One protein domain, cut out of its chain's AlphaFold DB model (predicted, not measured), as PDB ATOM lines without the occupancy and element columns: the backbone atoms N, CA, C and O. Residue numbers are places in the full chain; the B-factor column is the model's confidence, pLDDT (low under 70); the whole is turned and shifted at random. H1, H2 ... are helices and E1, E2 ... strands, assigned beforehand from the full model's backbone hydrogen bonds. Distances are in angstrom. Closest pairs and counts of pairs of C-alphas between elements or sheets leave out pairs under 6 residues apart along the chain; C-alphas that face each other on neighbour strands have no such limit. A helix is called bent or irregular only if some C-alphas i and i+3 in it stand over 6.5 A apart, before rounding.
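AT A GLANCE: This is residues 7 to 65 of the 79 residues of an uncharacterized protein of Paroedura picta (UniProt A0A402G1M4). One long helix, H1, folds back beside a drawn-out strand-like stretch that holds the short strand E1, and at one end of the length a narrow loop of residues 16 to 21 sticks out and stands free. The first printed residues, 7 and 8, run beside E1, and the chain turns round at residues 39 to 41 before H1 leads back toward E1. The printed part has 59 residues with one named strand followed by one named helix; the class is mostly helix, though under half of the residues are in named elements. It is only just loose, close to extended, with a radius of gyration of the C-alphas of 15.5 A and spans of 45 by 22 by 14 A.

IN THESE COORDINATES: Residues 7 to 28 hold no named element; C-alpha 7 is at (-14.548, -85.370, 59.800). E1 is residues 29 to 31, with C-alpha 29 at (-10.041, -88.743, 58.857). H1 is residues 42 to 63, 31.6 A from first to last C-alpha, and ends at C-alpha 63 at (-12.170, -89.774, 66.466). H1 is irregular: C-alphas 43 and 46 are 7.2 A apart.

HOW THE PARTS SIT: E1 pairs with no named strand, but residues 7 to 8 pair antiparallel with residues 29 to 30 of E1. Residues 15 to 16 pair antiparallel with residues 21 to 22. The closest C-alphas of E1 and H1 are those of Val 29 and Leu 63, 8.0 A apart, and the centres are 14.5 A apart. In H1, 16 of 18 O i to N i+4 pairs are within hydrogen-bond range.

THE WHOLE: The two C-alphas farthest apart are those of Lys 19 and Gly 39, 46.6 A. The printed part has no cut, and the link from E1 to H1, 10 residues, is short. The mean pLDDT of the printed part is 95.4, and no printed residue is under 70.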
ATOM      1  N   VAL A   7     -14.888 -85.709  58.416       98.31
ATOM      2  CA  VAL A   7     -14.548 -85.370  59.800       98.31
ATOM      3  C   VAL A   7     -13.087 -85.683  60.073       98.31
ATOM      4  O   VAL A   7     -12.612 -86.778  59.787       98.31
ATOM      5  N   TYR A   8     -12.386 -84.715  60.657       97.19
ATOM      6  CA  TYR A   8     -11.018 -84.860  61.144       97.19
ATOM      7  C   TYR A   8     -11.038 -85.023  62.664       97.19
ATOM      8  O   TYR A   8     -11.826 -84.362  63.340       97.19
ATOM      9  N   SER A   9     -10.160 -85.853  63.219       95.12
ATOM     10  CA  SER A   9      -9.896 -85.852  64.660       95.12
ATOM     11  C   SER A   9      -9.329 -84.504  65.113       95.12
ATOM     12  O   SER A   9      -8.737 -83.759  64.329       95.12
ATOM     13  N   SER A  10      -9.434 -84.212  66.409       93.88
ATOM     14  CA  SER A  10      -8.751 -83.075  67.022       93.88
ATOM     15  C   SER A  10      -7.245 -83.099  66.737       93.88
ATOM     16  O   SER A  10      -6.598 -84.147  66.776       93.88
ATOM     17  N   PHE A  11      -6.683 -81.916  66.505       92.62
ATOM     18  CA  PHE A  11      -5.248 -81.681  66.351       92.62
ATOM     19  C   PHE A  11      -4.585 -81.155  67.634       92.62
ATOM     20  O   PHE A  11      -3.402 -80.829  67.627       92.62
ATOM     21  N   ASN A  12      -5.312 -81.098  68.757       88.69
ATOM     22  CA  ASN A  12      -4.831 -80.501  70.011       88.69
ATOM     23  C   ASN A  12      -3.541 -81.141  70.553       88.69
ATOM     24  O   ASN A  12      -2.825 -80.509  71.321       88.69
ATOM     25  N   VAL A  13      -3.240 -82.385  70.170       87.56
ATOM     26  CA  VAL A  13      -2.040 -83.099  70.634       87.56
ATOM     27  C   VAL A  13      -0.761 -82.702  69.888       87.56
ATOM     28  O   VAL A  13       0.326 -82.964  70.393       87.56
ATOM     29  N   PHE A  14      -0.866 -82.078  68.710       91.25
ATOM     30  CA  PHE A  14       0.291 -81.672  67.896       91.25
ATOM     31  C   PHE A  14       0.171 -80.246  67.333       91.25
ATOM     32  O   PHE A  14       1.004 -79.826  66.539       91.25
ATOM     33  N   TYR A  15      -0.835 -79.471  67.743       93.56
ATOM     34  CA  TYR A  15      -0.965 -78.053  67.416       93.56
ATOM     35  C   TYR A  15      -0.936 -77.205  68.683       93.56
ATOM     36  O   TYR A  15      -1.768 -77.368  69.575       93.56
ATOM     37  N   ASN A  16       0.003 -76.264  68.744       91.75
ATOM     38  CA  ASN A  16       0.061 -75.248  69.781       91.75
ATOM     39  C   ASN A  16      -0.526 -73.928  69.244       91.75
ATOM     40  O   ASN A  16       0.177 -73.213  68.524       91.75
ATOM     41  N   PRO A  17      -1.766 -73.560  69.618       91.69
ATOM     42  CA  PRO A  17      -2.412 -72.350  69.114       91.69
ATOM     43  C   PRO A  17      -1.740 -71.061  69.598       91.69
ATOM     44  O   PRO A  17      -1.692 -70.090  68.857       91.69
ATOM     45  N   ALA A  18      -1.161 -71.045  70.804       94.88
ATOM     46  CA  ALA A  18      -0.478 -69.858  71.326       94.88
ATOM     47  C   ALA A  18       0.786 -69.510  70.524       94.88
ATOM     48  O   ALA A  18       1.214 -68.359  70.498       94.88
ATOM     49  N   LYS A  19       1.387 -70.513  69.875       96.00
ATOM     50  CA  LYS A  19       2.589 -70.365  69.048       96.00
ATOM     51  C   LYS A  19       2.311 -70.498  67.548       96.00
ATOM     52  O   LYS A  19       3.255 -70.402  66.772       96.00
ATOM     53  N   ASN A  20       1.058 -70.744  67.147       93.38
ATOM     54  CA  ASN A  20       0.668 -71.102  65.777       93.38
ATOM     55  C   ASN A  20       1.573 -72.189  65.160       93.38
ATOM     56  O   ASN A  20       1.938 -72.115  63.988       93.38
ATOM     57  N   LEU A  21       1.978 -73.180  65.965       95.69
ATOM     58  CA  LEU A  21       2.982 -74.172  65.577       95.69
ATOM     59  C   LEU A  21       2.398 -75.580  65.582       95.69
ATOM     60  O   LEU A  21       1.850 -76.026  66.592       95.69
ATOM     61  N   PHE A  22       2.593 -76.292  64.475       94.50
ATOM     62  CA  PHE A  22       2.358 -77.726  64.386       94.50
ATOM     63  C   PHE A  22       3.654 -78.497  64.657       94.50
ATOM     64  O   PHE A  22       4.711 -78.157  64.125       94.50
ATOM     65  N   THR A  23       3.568 -79.548  65.461       93.81
ATOM     66  CA  THR A  23       4.579 -80.603  65.562       93.81
ATOM     67  C   THR A  23       4.134 -81.822  64.754       93.81
ATOM     68  O   THR A  23       3.015 -81.881  64.237       93.81
ATOM     69  N   SER A  24       5.013 -82.815  64.614       94.25
ATOM     70  CA  SER A  24       4.638 -84.085  63.999       94.25
ATOM     71  C   SER A  24       3.544 -84.772  64.816       94.25
ATOM     72  O   SER A  24       3.663 -84.945  66.028       94.25
ATOM     73  N   GLY A  25       2.490 -85.204  64.135       88.38
ATOM     74  CA  GLY A  25       1.366 -85.905  64.734       88.38
ATOM     75  C   GLY A  25       0.602 -86.708  63.690       88.38
ATOM     76  O   GLY A  25       0.952 -86.721  62.510       88.38
ATOM     77  N   ARG A  26      -0.438 -87.409  64.135       89.19
ATOM     78  CA  ARG A  26      -1.341 -88.168  63.266       89.19
ATOM     79  C   ARG A  26      -2.748 -87.616  63.411       89.19
ATOM     80  O   ARG A  26      -3.187 -87.343  64.525       89.19
ATOM     81  N   ILE A  27      -3.441 -87.495  62.285       92.06
ATOM     82  CA  ILE A  27      -4.857 -87.139  62.222       92.06
ATOM     83  C   ILE A  27      -5.618 -88.349  61.704       92.06
ATOM     84  O   ILE A  27      -5.192 -88.978  60.734       92.06
ATOM     85  N   GLN A  28      -6.741 -88.661  62.338       94.44
ATOM     86  CA  GLN A  28      -7.716 -89.585  61.776       94.44
ATOM     87  C   GLN A  28      -8.718 -88.799  60.935       94.44
ATOM     88  O   GLN A  28      -9.176 -87.733  61.347       94.44
ATOM     89  N   VAL A  29      -9.048 -89.327  59.760       96.94
ATOM     90  CA  VAL A  29     -10.041 -88.743  58.857       96.94
ATOM     91  C   VAL A  29     -11.084 -89.799  58.558       96.94
ATOM     92  O   VAL A  29     -10.733 -90.929  58.224       96.94
ATOM     93  N   GLU A  30     -12.351 -89.424  58.653       98.25
ATOM     94  CA  GLU A  30     -13.463 -90.293  58.298       98.25
ATOM     95  C   GLU A  30     -14.402 -89.589  57.322       98.25
ATOM     96  O   GLU A  30     -14.801 -88.440  57.527       98.25
ATOM     97  N   VAL A  31     -14.742 -90.295  56.244       98.38
ATOM     98  CA  VAL A  31     -15.741 -89.874  55.260       98.38
ATOM     99  C   VAL A  31     -17.033 -90.608  55.585       98.38
ATOM    100  O   VAL A  31     -17.068 -91.838  55.570       98.38
ATOM    101  N   LEU A  32     -18.082 -89.857  55.901       98.38
ATOM    102  CA  LEU A  32     -19.363 -90.411  56.325       98.38
ATOM    103  C   LEU A  32     -20.287 -90.670  55.129       98.38
ATOM    104  O   LEU A  32     -20.090 -90.096  54.052       98.38
ATOM    105  N   PRO A  33     -21.322 -91.517  55.303       98.31
ATOM    106  CA  PRO A  33     -22.320 -91.737  54.268       98.31
ATOM    107  C   PRO A  33     -22.955 -90.427  53.771       98.31
ATOM    108  O   PRO A  33     -23.133 -89.486  54.552       98.31
ATOM    109  N   PRO A  34     -23.335 -90.358  52.484       98.00
ATOM    110  CA  PRO A  34     -23.959 -89.172  51.916       98.00
ATOM    111  C   PRO A  34     -25.308 -88.880  52.580       98.00
ATOM    112  O   PRO A  34     -26.141 -89.770  52.745       98.00
ATOM    113  N   ILE A  35     -25.558 -87.608  52.878       97.81
ATOM    114  CA  ILE A  35     -26.862 -87.100  53.296       97.81
ATOM    115  C   ILE A  35     -27.646 -86.731  52.026       97.81
ATOM    116  O   ILE A  35     -27.216 -85.841  51.276       97.81
ATOM    117  N   PRO A  36     -28.782 -87.398  51.740       97.50
ATOM    118  CA  PRO A  36     -29.593 -87.087  50.571       97.50
ATOM    119  C   PRO A  36     -30.162 -85.669  50.642       97.50
ATOM    120  O   PRO A  36     -30.627 -85.225  51.688       97.50
ATOM    121  N   THR A  37     -30.172 -84.987  49.499       97.75
ATOM    122  CA  THR A  37     -30.760 -83.643  49.333       97.75
ATOM    123  C   THR A  37     -31.925 -83.628  48.345       97.75
ATOM    124  O   THR A  37     -32.440 -82.567  48.003       97.75
ATOM    125  N   SER A  38     -32.323 -84.800  47.842       97.56
ATOM    126  CA  SER A  38     -33.449 -84.917  46.916       97.56
ATOM    127  C   SER A  38     -34.736 -84.483  47.612       97.56
ATOM    128  O   SER A  38     -34.999 -84.923  48.730       97.56
ATOM    129  N   GLY A  39     -35.519 -83.625  46.962       96.88
ATOM    130  CA  GLY A  39     -36.775 -83.113  47.513       96.88
ATOM    131  C   GLY A  39     -36.630 -82.002  48.558       96.88
ATOM    132  O   GLY A  39     -37.653 -81.500  49.005       96.88
ATOM    133  N   LEU A  40     -35.409 -81.595  48.927       97.50
ATOM    134  CA  LEU A  40     -35.196 -80.444  49.808       97.50
ATOM    135  C   LEU A  40     -35.251 -79.127  49.030       97.50
ATOM    136  O   LEU A  40     -34.880 -79.049  47.856       97.50
ATOM    137  N   THR A  41     -35.664 -78.078  49.725       97.75
ATOM    138  CA  THR A  41     -35.742 -76.702  49.242       97.75
ATOM    139  C   THR A  41     -34.847 -75.784  50.081       97.75
ATOM    140  O   THR A  41     -34.207 -76.208  51.043       97.75
ATOM    141  N   ALA A  42     -34.791 -74.498  49.728       96.62
ATOM    142  CA  ALA A  42     -33.991 -73.521  50.467       96.62
ATOM    143  C   ALA A  42     -34.434 -73.346  51.934       96.62
ATOM    144  O   ALA A  42     -33.598 -73.004  52.768       96.62
ATOM    145  N   SER A  43     -35.705 -73.603  52.272       98.12
ATOM    146  CA  SER A  43     -36.183 -73.517  53.661       98.12
ATOM    147  C   SER A  43     -35.631 -74.628  54.554       98.12
ATOM    148  O   SER A  43     -35.540 -74.440  55.761       98.12
ATOM    149  N   ASP A  44     -35.209 -75.752  53.970       97.94
ATOM    150  CA  ASP A  44     -34.714 -76.921  54.707       97.94
ATOM    151  C   ASP A  44     -33.206 -76.830  55.009       97.94
ATOM    152  O   ASP A  44     -32.616 -77.743  55.590       97.94
ATOM    153  N   ALA A  45     -32.548 -75.741  54.592       96.38
ATOM    154  CA  ALA A  45     -31.100 -75.578  54.696       96.38
ATOM    155  C   ALA A  45     -30.597 -75.606  56.149       96.38
ATOM    156  O   ALA A  45     -29.548 -76.199  56.423       96.38
ATOM    157  N   THR A  46     -31.343 -75.000  57.078       98.12
ATOM    158  CA  THR A  46     -31.020 -75.014  58.513       98.12
ATOM    159  C   THR A  46     -31.072 -76.439  59.060       98.12
ATOM    160  O   THR A  46     -30.077 -76.925  59.594       98.12
ATOM    161  N   ASP A  47     -32.170 -77.158  58.814       98.12
ATOM    162  CA  ASP A  47     -32.364 -78.529  59.293       98.12
ATOM    163  C   ASP A  47     -31.336 -79.501  58.699       98.12
ATOM    164  O   ASP A  47     -30.797 -80.367  59.394       98.12
ATOM    165  N   LEU A  48     -31.015 -79.348  57.409       98.12
ATOM    166  CA  LEU A  48     -29.957 -80.116  56.753       98.12
ATOM    167  C   LEU A  48     -28.598 -79.869  57.423       98.12
ATOM    168  O   LEU A  48     -27.846 -80.819  57.664       98.12
ATOM    169  N   SER A  49     -28.295 -78.609  57.740       98.00
ATOM    170  CA  SER A  49     -27.044 -78.210  58.388       98.00
ATOM    171  C   SER A  49     -26.944 -78.760  59.808       98.00
ATOM    172  O   SER A  49     -25.903 -79.304  60.175       98.00
ATOM    173  N   ASP A  50     -28.023 -78.703  60.589       98.38
ATOM    174  CA  ASP A  50     -28.052 -79.202  61.965       98.38
ATOM    175  C   ASP A  50     -27.936 -80.727  62.041       98.38
ATOM    176  O   ASP A  50     -27.195 -81.258  62.879       98.38
ATOM    177  N   ARG A  51     -28.589 -81.446  61.121       97.75
ATOM    178  CA  ARG A  51     -28.428 -82.900  60.975       97.75
ATOM    179  C   ARG A  51     -26.992 -83.267  60.615       97.75
ATOM    180  O   ARG A  51     -26.397 -84.118  61.275       97.75
ATOM    181  N   CYS A  52     -26.422 -82.600  59.608       98.44
ATOM    182  CA  CYS A  52     -25.034 -82.807  59.194       98.44
ATOM    183  C   CYS A  52     -24.068 -82.537  60.357       98.44
ATOM    184  O   CYS A  52     -23.247 -83.388  60.703       98.44
ATOM    185  N   ARG A  53     -24.235 -81.400  61.042       98.25
ATOM    186  CA  ARG A  53     -23.427 -81.006  62.200       98.25
ATOM    187  C   ARG A  53     -23.521 -82.009  63.344       98.25
ATOM    188  O   ARG A  53     -22.507 -82.276  63.983       98.25
ATOM    189  N   THR A  54     -24.704 -82.551  63.621       98.19
ATOM    190  CA  THR A  54     -24.902 -83.535  64.697       98.19
ATOM    191  C   THR A  54     -24.123 -84.819  64.415       98.19
ATOM    192  O   THR A  54     -23.295 -85.211  65.235       98.19
ATOM    193  N   ILE A  55     -24.276 -85.382  63.212       97.88
ATOM    194  CA  ILE A  55     -23.569 -86.595  62.769       97.88
ATOM    195  C   ILE A  55     -22.042 -86.385  62.763       97.88
ATOM    196  O   ILE A  55     -21.272 -87.223  63.246       97.88
ATOM    197  N   MET A  56     -21.583 -85.237  62.249       98.12
ATOM    198  CA  MET A  56     -20.159 -84.890  62.240       98.12
ATOM    199  C   MET A  56     -19.598 -84.734  63.654       98.12
ATOM    200  O   MET A  56     -18.480 -85.169  63.913       98.12
ATOM    201  N   ARG A  57     -20.355 -84.126  64.575       97.44
ATOM    202  CA  ARG A  57     -19.927 -83.893  65.961       97.44
ATOM    203  C   ARG A  57     -19.785 -85.197  66.742       97.44
ATOM    204  O   ARG A  57     -18.811 -85.356  67.470       97.44
ATOM    205  N   GLU A  58     -20.715 -86.130  66.577       96.75
ATOM    206  CA  GLU A  58     -20.621 -87.465  67.182       96.75
ATOM    207  C   GLU A  58     -19.372 -88.207  66.691       96.75
ATOM    208  O   GLU A  58     -18.574 -88.704  67.490       96.75
ATOM    209  N   THR A  59     -19.139 -88.186  65.377       97.62
ATOM    210  CA  THR A  59     -17.929 -88.750  64.763       97.62
ATOM    211  C   THR A  59     -16.667 -88.054  65.268       97.62
ATOM    212  O   THR A  59     -15.694 -88.718  65.609       97.62
ATOM    213  N   PHE A  60     -16.681 -86.725  65.389       97.06
ATOM    214  CA  PHE A  60     -15.545 -85.951  65.882       97.06
ATOM    215  C   PHE A  60     -15.144 -86.370  67.297       97.06
ATOM    216  O   PHE A  60     -13.957 -86.569  67.550       97.06
ATOM    217  N   PHE A  61     -16.099 -86.528  68.217       95.12
ATOM    218  CA  PHE A  61     -15.800 -86.958  69.587       95.12
ATOM    219  C   PHE A  61     -15.250 -88.388  69.638       95.12
ATOM    220  O   PHE A  61     -14.288 -88.653  70.366       95.12
ATOM    221  N   ARG A  62     -15.785 -89.283  68.800       94.81
ATOM    222  CA  ARG A  62     -15.250 -90.638  68.630       94.81
ATOM    223  C   ARG A  62     -13.805 -90.625  68.120       94.81
ATOM    224  O   ARG A  62     -12.943 -91.232  68.744       94.81
ATOM    225  N   LEU A  63     -13.518 -89.886  67.046       94.00
ATOM    226  CA  LEU A  63     -12.170 -89.774  66.466       94.00
ATOM    227  C   LEU A  63     -11.179 -89.036  67.379       94.00
ATOM    228  O   LEU A  63      -9.982 -89.302  67.357       94.00
ATOM    229  N   SER A  64     -11.660 -88.088  68.182       91.31
ATOM    230  CA  SER A  64     -10.822 -87.261  69.063       91.31
ATOM    231  C   SER A  64     -10.565 -87.897  70.434       91.31
ATOM    232  O   SER A  64      -9.948 -87.264  71.289       91.31
ATOM    233  N   GLY A  65     -11.024 -89.135  70.663       76.56
ATOM    234  CA  GLY A  65     -10.728 -89.902  71.874       76.56
ATOM    235  C   GLY A  65     -11.544 -89.512  73.110       76.56
ATOM    236  O   GLY A  65     -11.071 -89.711  74.226       76.56
TER     237      GLY A  65